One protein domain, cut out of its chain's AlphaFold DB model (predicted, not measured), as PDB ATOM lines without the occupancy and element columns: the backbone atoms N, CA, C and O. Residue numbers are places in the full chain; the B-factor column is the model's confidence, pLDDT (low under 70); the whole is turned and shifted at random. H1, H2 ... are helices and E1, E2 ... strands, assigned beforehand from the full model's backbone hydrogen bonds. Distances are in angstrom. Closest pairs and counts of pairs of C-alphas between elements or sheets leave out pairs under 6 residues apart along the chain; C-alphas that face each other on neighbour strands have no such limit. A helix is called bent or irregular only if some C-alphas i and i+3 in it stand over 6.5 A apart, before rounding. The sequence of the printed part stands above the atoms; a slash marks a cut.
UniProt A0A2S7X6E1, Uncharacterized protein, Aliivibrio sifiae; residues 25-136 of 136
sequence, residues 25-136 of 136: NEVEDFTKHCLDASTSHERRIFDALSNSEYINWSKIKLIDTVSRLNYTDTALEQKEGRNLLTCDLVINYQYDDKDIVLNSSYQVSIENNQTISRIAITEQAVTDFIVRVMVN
ATOM      1  N   ASN A  25      23.883  38.251 -57.559       86.12
ATOM      2  CA  ASN A  25      24.051  39.526 -56.863       86.12
ATOM      3  C   ASN A  25      23.553  39.416 -55.415       86.12
ATOM      4  O   ASN A  25      24.234  39.864 -54.503       86.12
ATOM      5  N   GLU A  26      22.426  38.728 -55.196       88.00
ATOM      6  CA  GLU A  26      21.917  38.443 -53.847       88.00
ATOM      7  C   GLU A  26      22.924  37.638 -53.023       88.00
ATOM      8  O   GLU A  26      23.133  37.928 -51.852       88.00
ATOM      9  N   VAL A  27      23.595  36.651 -53.624       89.25
ATOM     10  CA  VAL A  27      24.623  35.864 -52.925       89.25
ATOM     11  C   VAL A  27      25.826  36.721 -52.522       89.25
ATOM     12  O   VAL A  27      26.332  36.561 -51.410       89.25
ATOM     13  N   GLU A  28      26.293  37.619 -53.392       90.44
ATOM     14  CA  GLU A  28      27.404  38.530 -53.082       90.44
ATOM     15  C   GLU A  28      27.027  39.501 -51.949       90.44
ATOM     16  O   GLU A  28      27.767  39.616 -50.966       90.44
ATOM     17  N   ASP A  29      25.839  40.106 -52.022       91.62
ATOM     18  CA  ASP A  29      25.324  41.015 -50.993       91.62
ATOM     19  C   ASP A  29      25.114  40.297 -49.648       91.62
ATOM     20  O   ASP A  29      25.549  40.771 -48.596       91.62
ATOM     21  N   PHE A  30      24.522  39.101 -49.661       94.00
ATOM     22  CA  PHE A  30      24.297  38.307 -48.450       94.00
ATOM     23  C   PHE A  30      25.599  37.800 -47.831       94.00
ATOM     24  O   PHE A  30      25.718  37.738 -46.608       94.00
ATOM     25  N   THR A  31      26.603  37.483 -48.650       92.81
ATOM     26  CA  THR A  31      27.940  37.131 -48.151       92.81
ATOM     27  C   THR A  31      28.566  38.307 -47.408       92.81
ATOM     28  O   THR A  31      29.149  38.114 -46.340       92.81
ATOM     29  N   LYS A  32      28.393  39.531 -47.915       92.25
ATOM     30  CA  LYS A  32      28.845  40.739 -47.222       92.25
ATOM     31  C   LYS A  32      28.107  40.947 -45.896       92.25
ATOM     32  O   LYS A  32      28.756  41.216 -44.893       92.25
ATOM     33  N   HIS A  33      26.788  40.745 -45.859       93.00
ATOM     34  CA  HIS A  33      26.021  40.815 -44.607       93.00
ATOM     35  C   HIS A  33      26.499  39.793 -43.574       93.00
ATOM     36  O   HIS A  33      26.657  40.132 -42.402       93.00
ATOM     37  N   CYS A  34      26.776  38.555 -43.997       95.50
ATOM     38  CA  CYS A  34      27.386  37.564 -43.118       95.50
ATOM     39  C   CYS A  34      28.710  38.092 -42.555       95.50
ATOM     40  O   CYS A  34      28.877  38.111 -41.336       95.50
ATOM     41  N   LEU A  35      29.614  38.587 -43.402       94.00
ATOM     42  CA  LEU A  35      30.901  39.116 -42.958       94.00
ATOM     43  C   LEU A  35      30.756  40.268 -41.953       94.00
ATOM     44  O   LEU A  35      31.363  40.209 -40.888       94.00
ATOM     45  N   ASP A  36      29.923  41.266 -42.248       92.31
ATOM     46  CA  ASP A  36      29.730  42.441 -41.389       92.31
ATOM     47  C   ASP A  36      29.132  42.058 -40.018       92.31
ATOM     48  O   ASP A  36      29.474  42.633 -38.981       92.31
ATOM     49  N   ALA A  37      28.262  41.046 -39.991       92.56
ATOM     50  CA  ALA A  37      27.607  40.555 -38.781       92.56
ATOM     51  C   ALA A  37      28.464  39.572 -37.956       92.56
ATOM     52  O   ALA A  37      28.102  39.264 -36.810       92.56
ATOM     53  N   SER A  38      29.576  39.071 -38.510       94.94
ATOM     54  CA  SER A  38      30.381  37.992 -37.914       94.94
ATOM     55  C   SER A  38      30.986  38.391 -36.573       94.94
ATOM     56  O   SER A  38      30.900  37.631 -35.610       94.94
ATOM     57  N   THR A  39      31.483  39.625 -36.467       94.06
ATOM     58  CA  THR A  39      32.138  40.146 -35.263       94.06
ATOM     59  C   THR A  39      31.220  40.098 -34.043       94.06
ATOM     60  O   THR A  39      31.677  39.867 -32.925       94.06
ATOM     61  N   SER A  40      29.909  40.298 -34.223       93.69
ATOM     62  CA  SER A  40      28.954  40.216 -33.111       93.69
ATOM     63  C   SER A  40      28.821  38.785 -32.586       93.69
ATOM     64  O   SER A  40      28.781  38.574 -31.373       93.69
ATOM     65  N   HIS A  41      28.787  37.796 -33.482       95.94
ATOM     66  CA  HIS A  41      28.712  36.391 -33.089       95.94
ATOM     67  C   HIS A  41      30.035  35.893 -32.495       95.94
ATOM     68  O   HIS A  41      30.020  35.238 -31.455       95.94
ATOM     69  N   GLU A  42      31.163  36.270 -33.100       94.94
ATOM     70  CA  GLU A  42      32.511  35.976 -32.603       94.94
ATOM     71  C   GLU A  42      32.695  36.454 -31.159       94.94
ATOM     72  O   GLU A  42      33.146  35.686 -30.313       94.94
ATOM     73  N   ARG A  43      32.260  37.681 -30.835       93.31
ATOM     74  CA  ARG A  43      32.311  38.202 -29.459       93.31
ATOM     75  C   ARG A  43      31.539  37.334 -28.473       93.31
ATOM     76  O   ARG A  43      32.052  37.054 -27.402       93.31
ATOM     77  N   ARG A  44      30.346  36.853 -28.839       92.75
ATOM     78  CA  ARG A  44      29.560  35.970 -27.957       92.75
ATOM     79  C   ARG A  44      30.259  34.636 -27.703       92.75
ATOM     80  O   ARG A  44      30.204  34.129 -26.587       92.75
ATOM     81  N   ILE A  45      30.902  34.073 -28.726       94.69
ATOM     82  CA  ILE A  45      31.712  32.857 -28.584       94.69
ATOM     83  C   ILE A  45      32.902  33.133 -27.662       94.69
ATOM     84  O   ILE A  45      33.151  32.361 -26.739       94.69
ATOM     85  N   PHE A  46      33.611  34.241 -27.879       92.62
ATOM     86  CA  PHE A  46      34.741  34.629 -27.045       92.62
ATOM     87  C   PHE A  46      34.327  34.839 -25.586       92.62
ATOM     88  O   PHE A  46      34.972  34.293 -24.699       92.62
ATOM     89  N   ASP A  47      33.226  35.543 -25.326       92.19
ATOM     90  CA  ASP A  47      32.699  35.748 -23.975       92.19
ATOM     91  C   ASP A  47      32.398  34.404 -23.289       92.19
ATOM     92  O   ASP A  47      32.769  34.198 -22.131       92.19
ATOM     93  N   ALA A  48      31.803  33.453 -24.018       91.62
ATOM     94  CA  ALA A  48      31.540  32.107 -23.513       91.62
ATOM     95  C   ALA A  48      32.831  31.313 -23.228       91.62
ATOM     96  O   ALA A  48      32.914  30.624 -22.213       91.62
ATOM     97  N   LEU A  49      33.852  31.434 -24.080       93.00
ATOM     98  CA  LEU A  49      35.145  30.772 -23.889       93.00
ATOM     99  C   LEU A  49      35.973  31.407 -22.770       93.00
ATOM    100  O   LEU A  49      36.679  30.690 -22.067       93.00
ATOM    101  N   SER A  50      35.918  32.732 -22.619       89.56
ATOM    102  CA  SER A  50      36.819  33.527 -21.768       89.56
ATOM    103  C   SER A  50      36.836  33.087 -20.303       89.56
ATOM    104  O   SER A  50      37.847  33.244 -19.622       89.56
ATOM    105  N   ASN A  51      35.747  32.470 -19.844       83.62
ATOM    106  CA  ASN A  51      35.588  31.963 -18.483       83.62
ATOM    107  C   ASN A  51      36.043  30.499 -18.313       83.62
ATOM    108  O   ASN A  51      35.903  29.936 -17.231       83.62
ATOM    109  N   SER A  52      36.552  29.858 -19.368       88.00
ATOM    110  CA  SER A  52      36.993  28.464 -19.331       88.00
ATOM    111  C   SER A  52      38.348  28.324 -18.641       88.00
ATOM    112  O   SER A  52      39.357  28.846 -19.115       88.00
ATOM    113  N   GLU A  53      38.391  27.532 -17.569       89.31
ATOM    114  CA  GLU A  53      39.635  27.155 -16.880       89.31
ATOM    115  C   GLU A  53      40.497  26.182 -17.703       89.31
ATOM    116  O   GLU A  53      41.687  26.018 -17.438       89.31
ATOM    117  N   TYR A  54      39.914  25.548 -18.726       90.06
ATOM    118  CA  TYR A  54      40.605  24.589 -19.591       90.06
ATOM    119  C   TYR A  54      41.465  25.261 -20.666       90.06
ATOM    120  O   TYR A  54      42.289  24.602 -21.298       90.06
ATOM    121  N   ILE A  55      41.283  26.565 -20.897       91.06
ATOM    122  CA  ILE A  55      41.995  27.302 -21.940       91.06
ATOM    123  C   ILE A  55      43.083  28.153 -21.295       91.06
ATOM    124  O   ILE A  55      42.828  29.178 -20.668       91.06
ATOM    125  N   ASN A  56      44.338  27.770 -21.522       92.25
ATOM    126  CA  ASN A  56      45.457  28.667 -21.247       92.25
ATOM    127  C   ASN A  56      45.546  29.762 -22.326       92.25
ATOM    128  O   ASN A  56      46.218  29.592 -23.344       92.25
ATOM    129  N   TRP A  57      44.908  30.904 -22.075       90.44
ATOM    130  CA  TRP A  57      44.878  32.059 -22.981       90.44
ATOM    131  C   TRP A  57      46.255  32.644 -23.330       90.44
ATOM    132  O   TRP A  57      46.373  33.358 -24.318       90.44
ATOM    133  N   SER A  58      47.320  32.336 -22.582       92.12
ATOM    134  CA  SER A  58      48.679  32.763 -22.963       92.12
ATOM    135  C   SER A  58      49.266  31.965 -24.136       92.12
ATOM    136  O   SER A  58      50.227  32.411 -24.757       92.12
ATOM    137  N   LYS A  59      48.690  30.794 -24.439       92.94
ATOM    138  CA  LYS A  59      49.140  29.881 -25.499       92.94
ATOM    139  C   LYS A  59      48.290  29.939 -26.767       92.94
ATOM    140  O   LYS A  59      48.627  29.267 -27.739       92.94
ATOM    141  N   ILE A  60      47.185  30.682 -26.748       92.31
ATOM    142  CA  ILE A  60      46.276  30.783 -27.889       92.31
ATOM    143  C   ILE A  60      46.646  31.978 -28.767       92.31
ATOM    144  O   ILE A  60      46.950  33.067 -28.280       92.31
ATOM    145  N   LYS A  61      46.581  31.785 -30.079       94.44
ATOM    146  CA  LYS A  61      46.786  32.828 -31.080       94.44
ATOM    147  C   LYS A  61      45.693  32.735 -32.132       94.44
ATOM    148  O   LYS A  61      45.522  31.685 -32.739       94.44
ATOM    149  N   LEU A  62      44.976  33.832 -32.362       93.94
ATOM    150  CA  LEU A  62      44.050  33.940 -33.491       93.94
ATOM    151  C   LEU A  62      44.853  34.008 -34.798       93.94
ATOM    152  O   LEU A  62      45.764  34.831 -34.913       93.94
ATOM    153  N   ILE A  63      44.524  33.140 -35.754       96.62
ATOM    154  CA  ILE A  63      45.138  33.115 -37.085       96.62
ATOM    155  C   ILE A  63      44.262  33.892 -38.064       96.62
ATOM    156  O   ILE A  63      44.726  34.867 -38.653       96.62
ATOM    157  N   ASP A  64      42.999  33.500 -38.193       95.38
ATOM    158  CA  ASP A  64      42.004  34.183 -39.012       95.38
ATOM    159  C   ASP A  64      40.570  33.825 -38.582       95.38
ATOM    160  O   ASP A  64      40.317  32.878 -37.832       95.38
ATOM    161  N   THR A  65      39.630  34.623 -39.085       94.88
ATOM    162  CA  THR A  65      38.190  34.409 -38.947       94.88
ATOM    163  C   THR A  65      37.566  34.527 -40.328       94.88
ATOM    164  O   THR A  65      37.740  35.534 -41.017       94.88
ATOM    165  N   VAL A  66      36.811  33.510 -40.733       96.19
ATOM    166  CA  VAL A  66      36.099  33.468 -42.008       96.19
ATOM    167  C   VAL A  66      34.611  33.337 -41.737       96.19
ATOM    168  O   VAL A  66      34.169  32.422 -41.045       96.19
ATOM    169  N   SER A  67      33.830  34.231 -42.334       96.50
ATOM    170  CA  SER A  67      32.376  34.122 -42.376       96.50
ATOM    171  C   SER A  67      31.900  33.999 -43.814       96.50
ATOM    172  O   SER A  67      32.425  34.662 -44.711       96.50
ATOM    173  N   ARG A  68      30.913  33.131 -44.038       94.38
ATOM    174  CA  ARG A  68      30.348  32.878 -45.364       94.38
ATOM    175  C   ARG A  68      28.859  32.586 -45.292       94.38
ATOM    176  O   ARG A  68      28.365  32.051 -44.301       94.38
ATOM    177  N   LEU A  69      28.161  32.873 -46.384       96.19
ATOM    178  CA  LEU A  69      26.766  32.491 -46.549       96.19
ATOM    179  C   LEU A  69      26.627  30.964 -46.608       96.19
ATOM    180  O   LEU A  69      27.242  30.308 -47.451       96.19
ATOM    181  N   ASN A  70      25.758  30.404 -45.774       95.56
ATOM    182  CA  ASN A  70      25.266  29.046 -45.942       95.56
ATOM    183  C   ASN A  70      24.077  29.088 -46.911       95.56
ATOM    184  O   ASN A  70      22.949  29.428 -46.544       95.56
ATOM    185  N   TYR A  71      24.361  28.791 -48.180       90.88
ATOM    186  CA  TYR A  71      23.391  28.899 -49.271       90.88
ATOM    187  C   TYR A  71      22.167  28.000 -49.062       90.88
ATOM    188  O   TYR A  71      21.040  28.433 -49.295       90.88
ATOM    189  N   THR A  72      22.380  26.759 -48.617       91.12
ATOM    190  CA  THR A  72      21.308  25.773 -48.452       91.12
ATOM    191  C   THR A  72      20.320  26.225 -47.391       91.12
ATOM    192  O   THR A  72      19.125  26.317 -47.670       91.12
ATOM    193  N   ASP A  73      20.818  26.570 -46.205       93.12
ATOM    194  CA  ASP A  73      19.959  26.960 -45.092       93.12
ATOM    195  C   ASP A  73      19.320  28.323 -45.350       93.12
ATOM    196  O   ASP A  73      18.137  28.504 -45.084       93.12
ATOM    197  N   THR A  74      20.049  29.259 -45.963       91.81
ATOM    198  CA  THR A  74      19.473  30.547 -46.370       91.81
ATOM    199  C   THR A  74      18.334  30.351 -47.367       91.81
ATOM    200  O   THR A  74      17.265  30.923 -47.195       91.81
ATOM    201  N   ALA A  75      18.501  29.509 -48.390       89.88
ATOM    202  CA  ALA A  75      17.438  29.261 -49.361       89.88
ATOM    203  C   ALA A  75      16.179  28.652 -48.714       89.88
ATOM    204  O   ALA A  75      15.070  28.917 -49.180       89.88
ATOM    205  N   LEU A  76      16.330  27.856 -47.650       89.44
ATOM    206  CA  LEU A  76      15.203  27.335 -46.870       89.44
ATOM    207  C   LEU A  76      14.512  28.445 -46.067       89.44
ATOM    208  O   LEU A  76      13.297  28.592 -46.162       89.44
ATOM    209  N   GLU A  77      15.281  29.270 -45.356       90.19
ATOM    210  CA  GLU A  77      14.771  30.420 -44.595       90.19
ATOM    211  C   GLU A  77      13.989  31.400 -45.494       90.19
ATOM    212  O   GLU A  77      12.915  31.876 -45.118       90.19
ATOM    213  N   GLN A  78      14.477  31.649 -46.715       85.88
ATOM    214  CA  GLN A  78      13.797  32.493 -47.704       85.88
ATOM    215  C   GLN A  78      12.499  31.861 -48.226       85.88
ATOM    216  O   GLN A  78      11.480  32.542 -48.323       85.88
ATOM    217  N   LYS A  79      12.491  30.552 -48.522       85.75
ATOM    218  CA  LYS A  79      11.271  29.840 -48.950       85.75
ATOM    219  C   LYS A  79      10.172  29.859 -47.890       85.75
ATOM    220  O   LYS A  79       8.994  29.846 -48.234       85.75
ATOM    221  N   GLU A  80      10.555  29.879 -46.621       88.50
ATOM    222  CA  GLU A  80       9.633  29.951 -45.488       88.50
ATOM    223  C   GLU A  80       9.220  31.391 -45.138       88.50
ATOM    224  O   GLU A  80       8.462  31.598 -44.191       88.50
ATOM    225  N   GLY A  81       9.692  32.387 -45.897       84.19
ATOM    226  CA  GLY A  81       9.345  33.795 -45.712       84.19
ATOM    227  C   GLY A  81       9.954  34.425 -44.460       84.19
ATOM    228  O   GLY A  81       9.434  35.424 -43.971       84.19
ATOM    229  N   ARG A  82      11.029  33.844 -43.911       84.19
ATOM    230  CA  ARG A  82      11.637  34.301 -42.651       84.19
ATOM    231  C   ARG A  82      12.606  35.474 -42.828       84.19
ATOM    232  O   ARG A  82      12.994  36.069 -41.830       84.19
ATOM    233  N   ASN A  83      12.982  35.827 -44.063       88.62
ATOM    234  CA  ASN A  83      13.940  36.902 -44.378       88.62
ATOM    235  C   ASN A  83      15.244  36.826 -43.552       88.62
ATOM    236  O   ASN A  83      15.846  37.847 -43.208       88.62
ATOM    237  N   LEU A  84      15.689  35.607 -43.233       93.44
ATOM    238  CA  LEU A  84      16.933  35.350 -42.513       93.44
ATOM    239  C   LEU A  84      18.006  34.835 -43.471       93.44
ATOM    240  O   LEU A  84      17.736  34.044 -44.379       93.44
ATOM    241  N   LEU A  85      19.235  35.275 -43.229       95.06
ATOM    242  CA  LEU A  85      20.449  34.684 -43.775       95.06
ATOM    243  C   LEU A  85      21.010  33.723 -42.743       95.06
ATOM    244  O   LEU A  85      21.102  34.084 -41.571       95.06
ATOM    245  N   THR A  86      21.417  32.535 -43.166       96.50
ATOM    246  CA  THR A  86      22.214  31.634 -42.332       96.50
ATOM    247  C   THR A  86      23.666  31.744 -42.774       96.50
ATOM    248  O   THR A  86      23.972  31.632 -43.960       96.50
ATOM    249  N   CYS A  87      24.558  31.973 -41.819       97.25
ATOM    250  CA  CYS A  87      25.976  32.207 -42.045       97.25
ATOM    251  C   CYS A  87      26.799  31.187 -41.257       97.25
ATOM    252  O   CYS A  87      26.541  30.965 -40.071       97.25
ATOM    253  N   ASP A  88      27.810  30.606 -41.896       97.25
ATOM    254  CA  ASP A  88      28.829  29.812 -41.209       97.25
ATOM    255  C   ASP A  88      29.933  30.747 -40.703       97.25
ATOM    256  O   ASP A  88      30.343  31.669 -41.412       97.25
ATOM    257  N   LEU A  89      30.454  30.468 -39.509       97.56
ATOM    258  CA  LEU A  89      31.637  31.103 -38.938       97.56
ATOM    259  C   LEU A  89      32.706  30.044 -38.675       97.56
ATOM    260  O   LEU A  89      32.458  29.067 -37.966       97.56
ATOM    261  N   VAL A  90      33.902  30.267 -39.204       97.25
ATOM    262  CA  VAL A  90      35.091  29.457 -38.940       97.25
ATOM    263  C   VAL A  90      36.147  30.364 -38.333       97.25
ATOM    264  O   VAL A  90      36.533  31.352 -38.953       97.25
ATOM    265  N   ILE A  91      36.605  30.041 -37.128       96.44
ATOM    266  CA  ILE A  91      37.684  30.762 -36.453       96.44
ATOM    267  C   ILE A  91      38.855  29.803 -36.297       96.44
ATOM    268  O   ILE A  91      38.721  28.768 -35.635       96.44
ATOM    269  N   ASN A  92      39.992  30.128 -36.907       96.44
ATOM    270  CA  ASN A  92      41.189  29.311 -36.788       96.44
ATOM    271  C   ASN A  92      42.120  29.915 -35.737       96.44
ATOM    272  O   ASN A  92      42.498  31.089 -35.787       96.44
ATOM    273  N   TYR A  93      42.516  29.074 -34.794       95.06
ATOM    274  CA  TYR A  93      43.475  29.385 -33.752       95.06
ATOM    275  C   TYR A  93      44.694  28.481 -33.876       95.06
ATOM    276  O   TYR A  93      44.612  27.358 -34.368       95.06
ATOM    277  N   GLN A  94      45.810  28.949 -33.341       95.31
ATOM    278  CA  GLN A  94      46.922  28.105 -32.939       95.31
ATOM    279  C   GLN A  94      46.926  28.015 -31.410       95.31
ATOM    280  O   GLN A  94      46.779  29.034 -30.732       95.31
ATOM    281  N   TYR A  95      47.082  26.812 -30.866       93.94
ATOM    282  CA  TYR A  95      47.184  26.547 -29.434       93.94
ATOM    283  C   TYR A  95      48.331  25.571 -29.181       93.94
ATOM    284  O   TYR A  95      48.286  24.440 -29.659       93.94
ATOM    285  N   ASP A  96      49.359  26.012 -28.452       91.69
ATOM    286  CA  ASP A  96      50.552  25.196 -28.151       91.69
ATOM    287  C   ASP A  96      51.169  24.563 -29.419       91.69
ATOM    288  O   ASP A  96      51.371  23.353 -29.512       91.69
ATOM    289  N   ASP A  97      51.391  25.403 -30.437       89.62
ATOM    290  CA  ASP A  97      51.909  25.046 -31.767       89.62
ATOM    291  C   ASP A  97      51.023  24.106 -32.611       89.62
ATOM    292  O   ASP A  97      51.452  23.634 -33.665       89.62
ATOM    293  N   LYS A  98      49.766  23.878 -32.209       92.50
ATOM    294  CA  LYS A  98      48.787  23.071 -32.958       92.50
ATOM    295  C   LYS A  98      47.652  23.921 -33.507       92.50
ATOM    296  O   LYS A  98      47.134  24.794 -32.814       92.50
ATOM    297  N   ASP A  99      47.219  23.619 -34.725       94.75
ATOM    298  CA  ASP A  99      46.055  24.268 -35.325       94.75
ATOM    299  C   ASP A  99      44.760  23.725 -34.706       94.75
ATOM    300  O   ASP A  99      44.526  22.513 -34.659       94.75
ATOM    301  N   ILE A 100      43.896  24.626 -34.241       94.81
ATOM    302  CA  ILE A 100      42.581  24.307 -33.685       94.81
ATOM    303  C   ILE A 100      41.533  25.195 -34.341       94.81
ATOM    304  O   ILE A 100      41.646  26.416 -34.367       94.81
ATOM    305  N   VAL A 101      40.470  24.566 -34.833       95.31
ATOM    306  CA  VAL A 101      39.377  25.255 -35.522       95.31
ATOM    307  C   VAL A 101      38.125  25.254 -34.659       95.31
ATOM    308  O   VAL A 101      37.713  24.189 -34.182       95.31
ATOM    309  N   LEU A 102      37.498  26.421 -34.521       96.50
ATOM    310  CA  LEU A 102      36.149  26.593 -33.995       96.50
ATOM    311  C   LEU A 102      35.186  26.814 -35.160       96.50
ATOM    312  O   LEU A 102      35.358  27.743 -35.945       96.50
ATOM    313  N   ASN A 103      34.161  25.970 -35.255       96.94
ATOM    314  CA  ASN A 103      33.111  26.100 -36.261       96.94
ATOM    315  C   ASN A 103      31.787  26.414 -35.573       96.94
ATOM    316  O   ASN A 103      31.412  25.732 -34.623       96.94
ATOM    317  N   SER A 104      31.074  27.412 -36.072       97.12
ATOM    318  CA  SER A 104      29.747  27.787 -35.595       97.12
ATOM    319  C   SER A 104      28.884  28.260 -36.764       97.12
ATOM    320  O   SER A 104      29.360  28.433 -37.885       97.12
ATOM    321  N   SER A 105      27.604  28.492 -36.501       97.12
ATOM    322  CA  SER A 105      26.722  29.210 -37.411       97.12
ATOM    323  C   SER A 105      25.838  30.188 -36.652       97.12
ATOM    324  O   SER A 105      25.582  30.063 -35.452       97.12
ATOM    325  N   TYR A 106      25.371  31.196 -37.370       97.12
ATOM    326  CA  TYR A 106      24.491  32.230 -36.855       97.12
ATOM    327  C   TYR A 106      23.560  32.702 -37.956       97.12
ATOM    328  O   TYR A 106      23.732  32.371 -39.129       97.12
ATOM    329  N   GLN A 107      22.552  33.469 -37.564       96.88
ATOM    330  CA  GLN A 107      21.625  34.065 -38.506       96.88
ATOM    331  C   GLN A 107      21.755  35.578 -38.525       96.88
ATOM    332  O   GLN A 107      22.176  36.190 -37.544       96.88
ATOM    333  N   VAL A 108      21.382  36.177 -39.648       96.62
ATOM    334  CA  VAL A 108      21.306  37.625 -39.817       96.62
ATOM    335  C   VAL A 108      19.931  37.959 -40.364       96.62
ATOM    336  O   VAL A 108      19.503  37.396 -41.369       96.62
ATOM    337  N   SER A 109      19.228  38.864 -39.695       94.12
ATOM    338  CA  SER A 109      17.989  39.427 -40.225       94.12
ATOM    339  C   SER A 109      18.314  40.412 -41.347       94.12
ATOM    340  O   SER A 109      19.066  41.364 -41.130       94.12
ATOM    341  N   ILE A 110      17.746  40.201 -42.538       89.56
ATOM    342  CA  ILE A 110      17.981  41.078 -43.699       89.56
ATOM    343  C   ILE A 110      17.430  42.487 -43.439       89.56
ATOM    344  O   ILE A 110      18.026  43.472 -43.861       89.56
ATOM    345  N   GLU A 111      16.313  42.594 -42.720       87.81
ATOM    346  CA  GLU A 111      15.567  43.848 -42.560       87.81
ATOM    347  C   GLU A 111      16.304  44.892 -41.715       87.81
ATOM    348  O   GLU A 111      16.173  46.092 -41.947       87.81
ATOM    349  N   ASN A 112      17.075  44.446 -40.722       87.62
ATOM    350  CA  ASN A 112      17.715  45.324 -39.739       87.62
ATOM    351  C   ASN A 112      19.190  44.981 -39.468       87.62
ATOM    352  O   ASN A 112      19.785  45.546 -38.550       87.62
ATOM    353  N   ASN A 113      19.774  44.066 -40.247       85.12
ATOM    354  CA  ASN A 113      21.150  43.581 -40.112       85.12
ATOM    355  C   ASN A 113      21.497  43.074 -38.696       85.12
ATOM    356  O   ASN A 113      22.627  43.200 -38.222       85.12
ATOM    357  N   GLN A 114      20.508  42.533 -37.982       92.38
ATOM    358  CA  GLN A 114      20.701  42.044 -36.624       92.38
ATOM    359  C   GLN A 114      21.276  40.625 -36.629       92.38
ATOM    360  O   GLN A 114      20.667  39.702 -37.173       92.38
ATOM    361  N   THR A 115      22.402  40.436 -35.937       94.81
ATOM    362  CA  THR A 115      22.981  39.116 -35.662       94.81
ATOM    363  C   THR A 115      22.142  38.351 -34.635       94.81
ATOM    364  O   THR A 115      21.942  38.791 -33.499       94.81
ATOM    365  N   ILE A 116      21.703  37.157 -35.017       94.38
ATOM    366  CA  ILE A 116      20.935  36.215 -34.207       94.38
ATOM    367  C   ILE A 116      21.806  34.976 -33.982       94.38
ATOM    368  O   ILE A 116      21.876  34.062 -34.805       94.38
ATOM    369  N   SER A 117      22.493  34.939 -32.844       89.00
ATOM    370  CA  SER A 117      23.253  33.762 -32.418       89.00
ATOM    371  C   SER A 117      22.346  32.806 -31.652       89.00
ATOM    372  O   SER A 117      21.754  33.189 -30.641       89.00
ATOM    373  N   ARG A 118      22.246  31.560 -32.118       89.50
ATOM    374  CA  ARG A 118      21.477  30.514 -31.437       89.50
ATOM    375  C   ARG A 118      22.302  29.947 -30.281       89.50
ATOM    376  O   ARG A 118      23.442  29.533 -30.492       89.50
ATOM    377  N   ILE A 119      21.716  29.914 -29.083       90.12
ATOM    378  CA  ILE A 119      22.401  29.502 -27.844       90.12
ATOM    379  C   ILE A 119      22.976  28.091 -27.991       90.12
ATOM    380  O   ILE A 119      24.183  27.932 -27.889       90.12
ATOM    381  N   ALA A 120      22.150  27.110 -28.369       92.56
ATOM    382  CA  ALA A 120      22.584  25.718 -28.507       92.56
ATOM    383  C   ALA A 120      23.745  25.528 -29.503       92.56
ATOM    384  O   ALA A 120      24.661  24.756 -29.240       92.56
ATOM    385  N   ILE A 121      23.743  26.257 -30.629       92.06
ATOM    386  CA  ILE A 121      24.833  26.191 -31.619       92.06
ATOM    387  C   ILE A 121      26.117  26.793 -31.041       92.06
ATOM    388  O   ILE A 121      27.199  26.240 -31.214       92.06
ATOM    389  N   THR A 122      25.989  27.908 -30.318       93.25
ATOM    390  CA  THR A 122      27.124  28.584 -29.677       93.25
ATOM    391  C   THR A 122      27.729  27.697 -28.586       93.25
ATOM    392  O   THR A 122      28.938  27.499 -28.560       93.25
ATOM    393  N   GLU A 123      26.900  27.116 -27.718       94.44
ATOM    394  CA  GLU A 123      27.327  26.208 -26.646       94.44
ATOM    395  C   GLU A 123      28.006  24.952 -27.191       94.44
ATOM    396  O   GLU A 123      29.036  24.529 -26.662       94.44
ATOM    397  N   GLN A 124      27.471  24.382 -28.274       95.69
ATOM    398  CA  GLN A 124      28.093  23.247 -28.944       95.69
ATOM    399  C   GLN A 124      29.468  23.623 -29.507       95.69
ATOM    400  O   GLN A 124      30.443  22.933 -29.221       95.69
ATOM    401  N   ALA A 125      29.575  24.736 -30.238       95.81
ATOM    402  CA  ALA A 125      30.843  25.197 -30.805       95.81
ATOM    403  C   ALA A 125      31.908  25.453 -29.723       95.81
ATOM    404  O   ALA A 125      33.069  25.077 -29.883       95.81
ATOM    405  N   VAL A 126      31.501  26.057 -28.602       95.06
ATOM    406  CA  VAL A 126      32.351  26.299 -27.426       95.06
ATOM    407  C   VAL A 126      32.816  24.983 -26.805       95.06
ATOM    408  O   VAL A 126      34.007  24.812 -26.545       95.06
ATOM    409  N   THR A 127      31.898  24.037 -26.600       95.25
ATOM    410  CA  THR A 127      32.205  22.725 -26.014       95.25
ATOM    411  C   THR A 127      33.170  21.940 -26.897       95.25
ATOM    412  O   THR A 127      34.196  21.465 -26.413       95.25
ATOM    413  N   ASP A 128      32.890  21.860 -28.197       95.06
ATOM    414  CA  ASP A 128      33.734  21.162 -29.166       95.06
ATOM    415  C   ASP A 128      35.141  21.773 -29.221       95.06
ATOM    416  O   ASP A 128      36.135  21.046 -29.299       95.06
ATOM    417  N   PHE A 129      35.246  23.102 -29.138       95.25
ATOM    418  CA  PHE A 129      36.533  23.789 -29.076       95.25
ATOM    419  C   PHE A 129      37.308  23.455 -27.796       95.25
ATOM    420  O   PHE A 129      38.486  23.109 -27.874       95.25
ATOM    421  N   ILE A 130      36.659  23.495 -26.627       94.44
ATOM    422  CA  ILE A 130      37.288  23.133 -25.347       94.44
ATOM    423  C   ILE A 130      37.778  21.683 -25.376       94.44
ATOM    424  O   ILE A 130      38.920  21.421 -25.007       94.44
ATOM    425  N   VAL A 131      36.963  20.747 -25.871       94.00
ATOM    426  CA  VAL A 131      37.368  19.340 -26.008       94.00
ATOM    427  C   VAL A 131      38.614  19.222 -26.882       94.00
ATOM    428  O   VAL A 131      39.554  18.531 -26.498       94.00
ATOM    429  N   ARG A 132      38.670  19.930 -28.019       92.81
ATOM    430  CA  ARG A 132      39.853  19.946 -28.896       92.81
ATOM    431  C   ARG A 132      41.091  20.503 -28.202       92.81
ATOM    432  O   ARG A 132      42.167  19.957 -28.401       92.81
ATOM    433  N   VAL A 133      40.949  21.551 -27.393       91.75
ATOM    434  CA  VAL A 133      42.049  22.103 -26.586       91.75
ATOM    435  C   VAL A 133      42.544  21.092 -25.547       91.75
ATOM    436  O   VAL A 133      43.742  20.999 -25.328       91.75
ATOM    437  N   MET A 134      41.647  20.319 -24.929       90.62
ATOM    438  CA  MET A 134      42.001  19.359 -23.876       90.62
ATOM    439  C   MET A 134      42.673  18.078 -24.388       90.62
ATOM    440  O   MET A 134      43.465  17.482 -23.663       90.62
ATOM    441  N   VAL A 135      42.299  17.600 -25.580       87.44
ATOM    442  CA  VAL A 135      42.827  16.340 -26.146       87.44
ATOM    443  C   VAL A 135      44.043  16.541 -27.048       87.44
ATOM    444  O   VAL A 135      44.694  15.556 -27.404       87.44
ATOM    445  N   ASN A 136      44.320  17.784 -27.443       67.25
ATOM    446  CA  ASN A 136      45.549  18.158 -28.133       67.25
ATOM    447  C   ASN A 136      46.696  18.267 -27.133       67.25
ATOM    448  O   ASN A 136      47.764  17.699 -27.451       67.25
TER     449      ASN A 136
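AT A GLANCE: This is residues 25 to 136 of the 136 residues of an uncharacterized protein of Aliivibrio sifiae (UniProt A0A2S7X6E1). What shape does the model have? A long, twisted sheet of three strands has two helices packed on it: bent H1, reaching from E1 to H3, and H3, running along E3. Short H2 sits beside the strands at one end. What makes it up? The printed part has 112 residues, with three named helices and three named strands in the order H1 E1 H2 E2 E3 H3, class mixed; the sheet's order is E1, E2, E3, antiparallel. It is compact, radius of gyration of the C-alphas 14.9 A, with an elongated outline of 44 by 24 by 21 A.

HOW THE PARTS SIT: How does H1, residues 25 to 50, run? By its hydrogen bonds it was assigned as one helix, but it is bent, with C-alphas 36 and 39 7.0 A apart; its arms H1a, residues 25 to 36, and H1b, residues 39 to 50, stand at a tilt of 37 degrees, only just steep. How do the strands pair? E1, residues 60 to 69, and E2, residues 84 to 95, are antiparallel, with N 66 and O 90 within hydrogen-bond range at 2.8 A. E2 and E3, residues 98 to 109, form a hairpin, with N 89 and O 104 at 2.8 A. Where is H2, residues 71 to 79? It stands at the sheet's level; its closest C-alphas to E2 are Thr 74 and Leu 85, 5.0 A. What of H3, residues 119 to 135? It lies over E3, height over the sheet 8.3 A, and H1b touches it with residues 44 to 49 alone, closest C-alphas Leu 49 and Val 126, 6.4 A. In H1a, H1b, H2 and H3 every O i to N i+4 pair is within hydrogen-bond range.

IN THESE COORDINATES: Where does H1a begin? C-alpha 25 is at (24.051, 39.526, -56.863). How long are the longer elements? E2 measures 34.1 A, E3 35.6 A and H3 24.4 A, ending at C-alpha 135, (42.827, 16.340, -26.146).

THE WHOLE: Is there a cut or a long link? The printed part has no cut, and no link is long. Where is confidence low? Residue 136 alone is under 70.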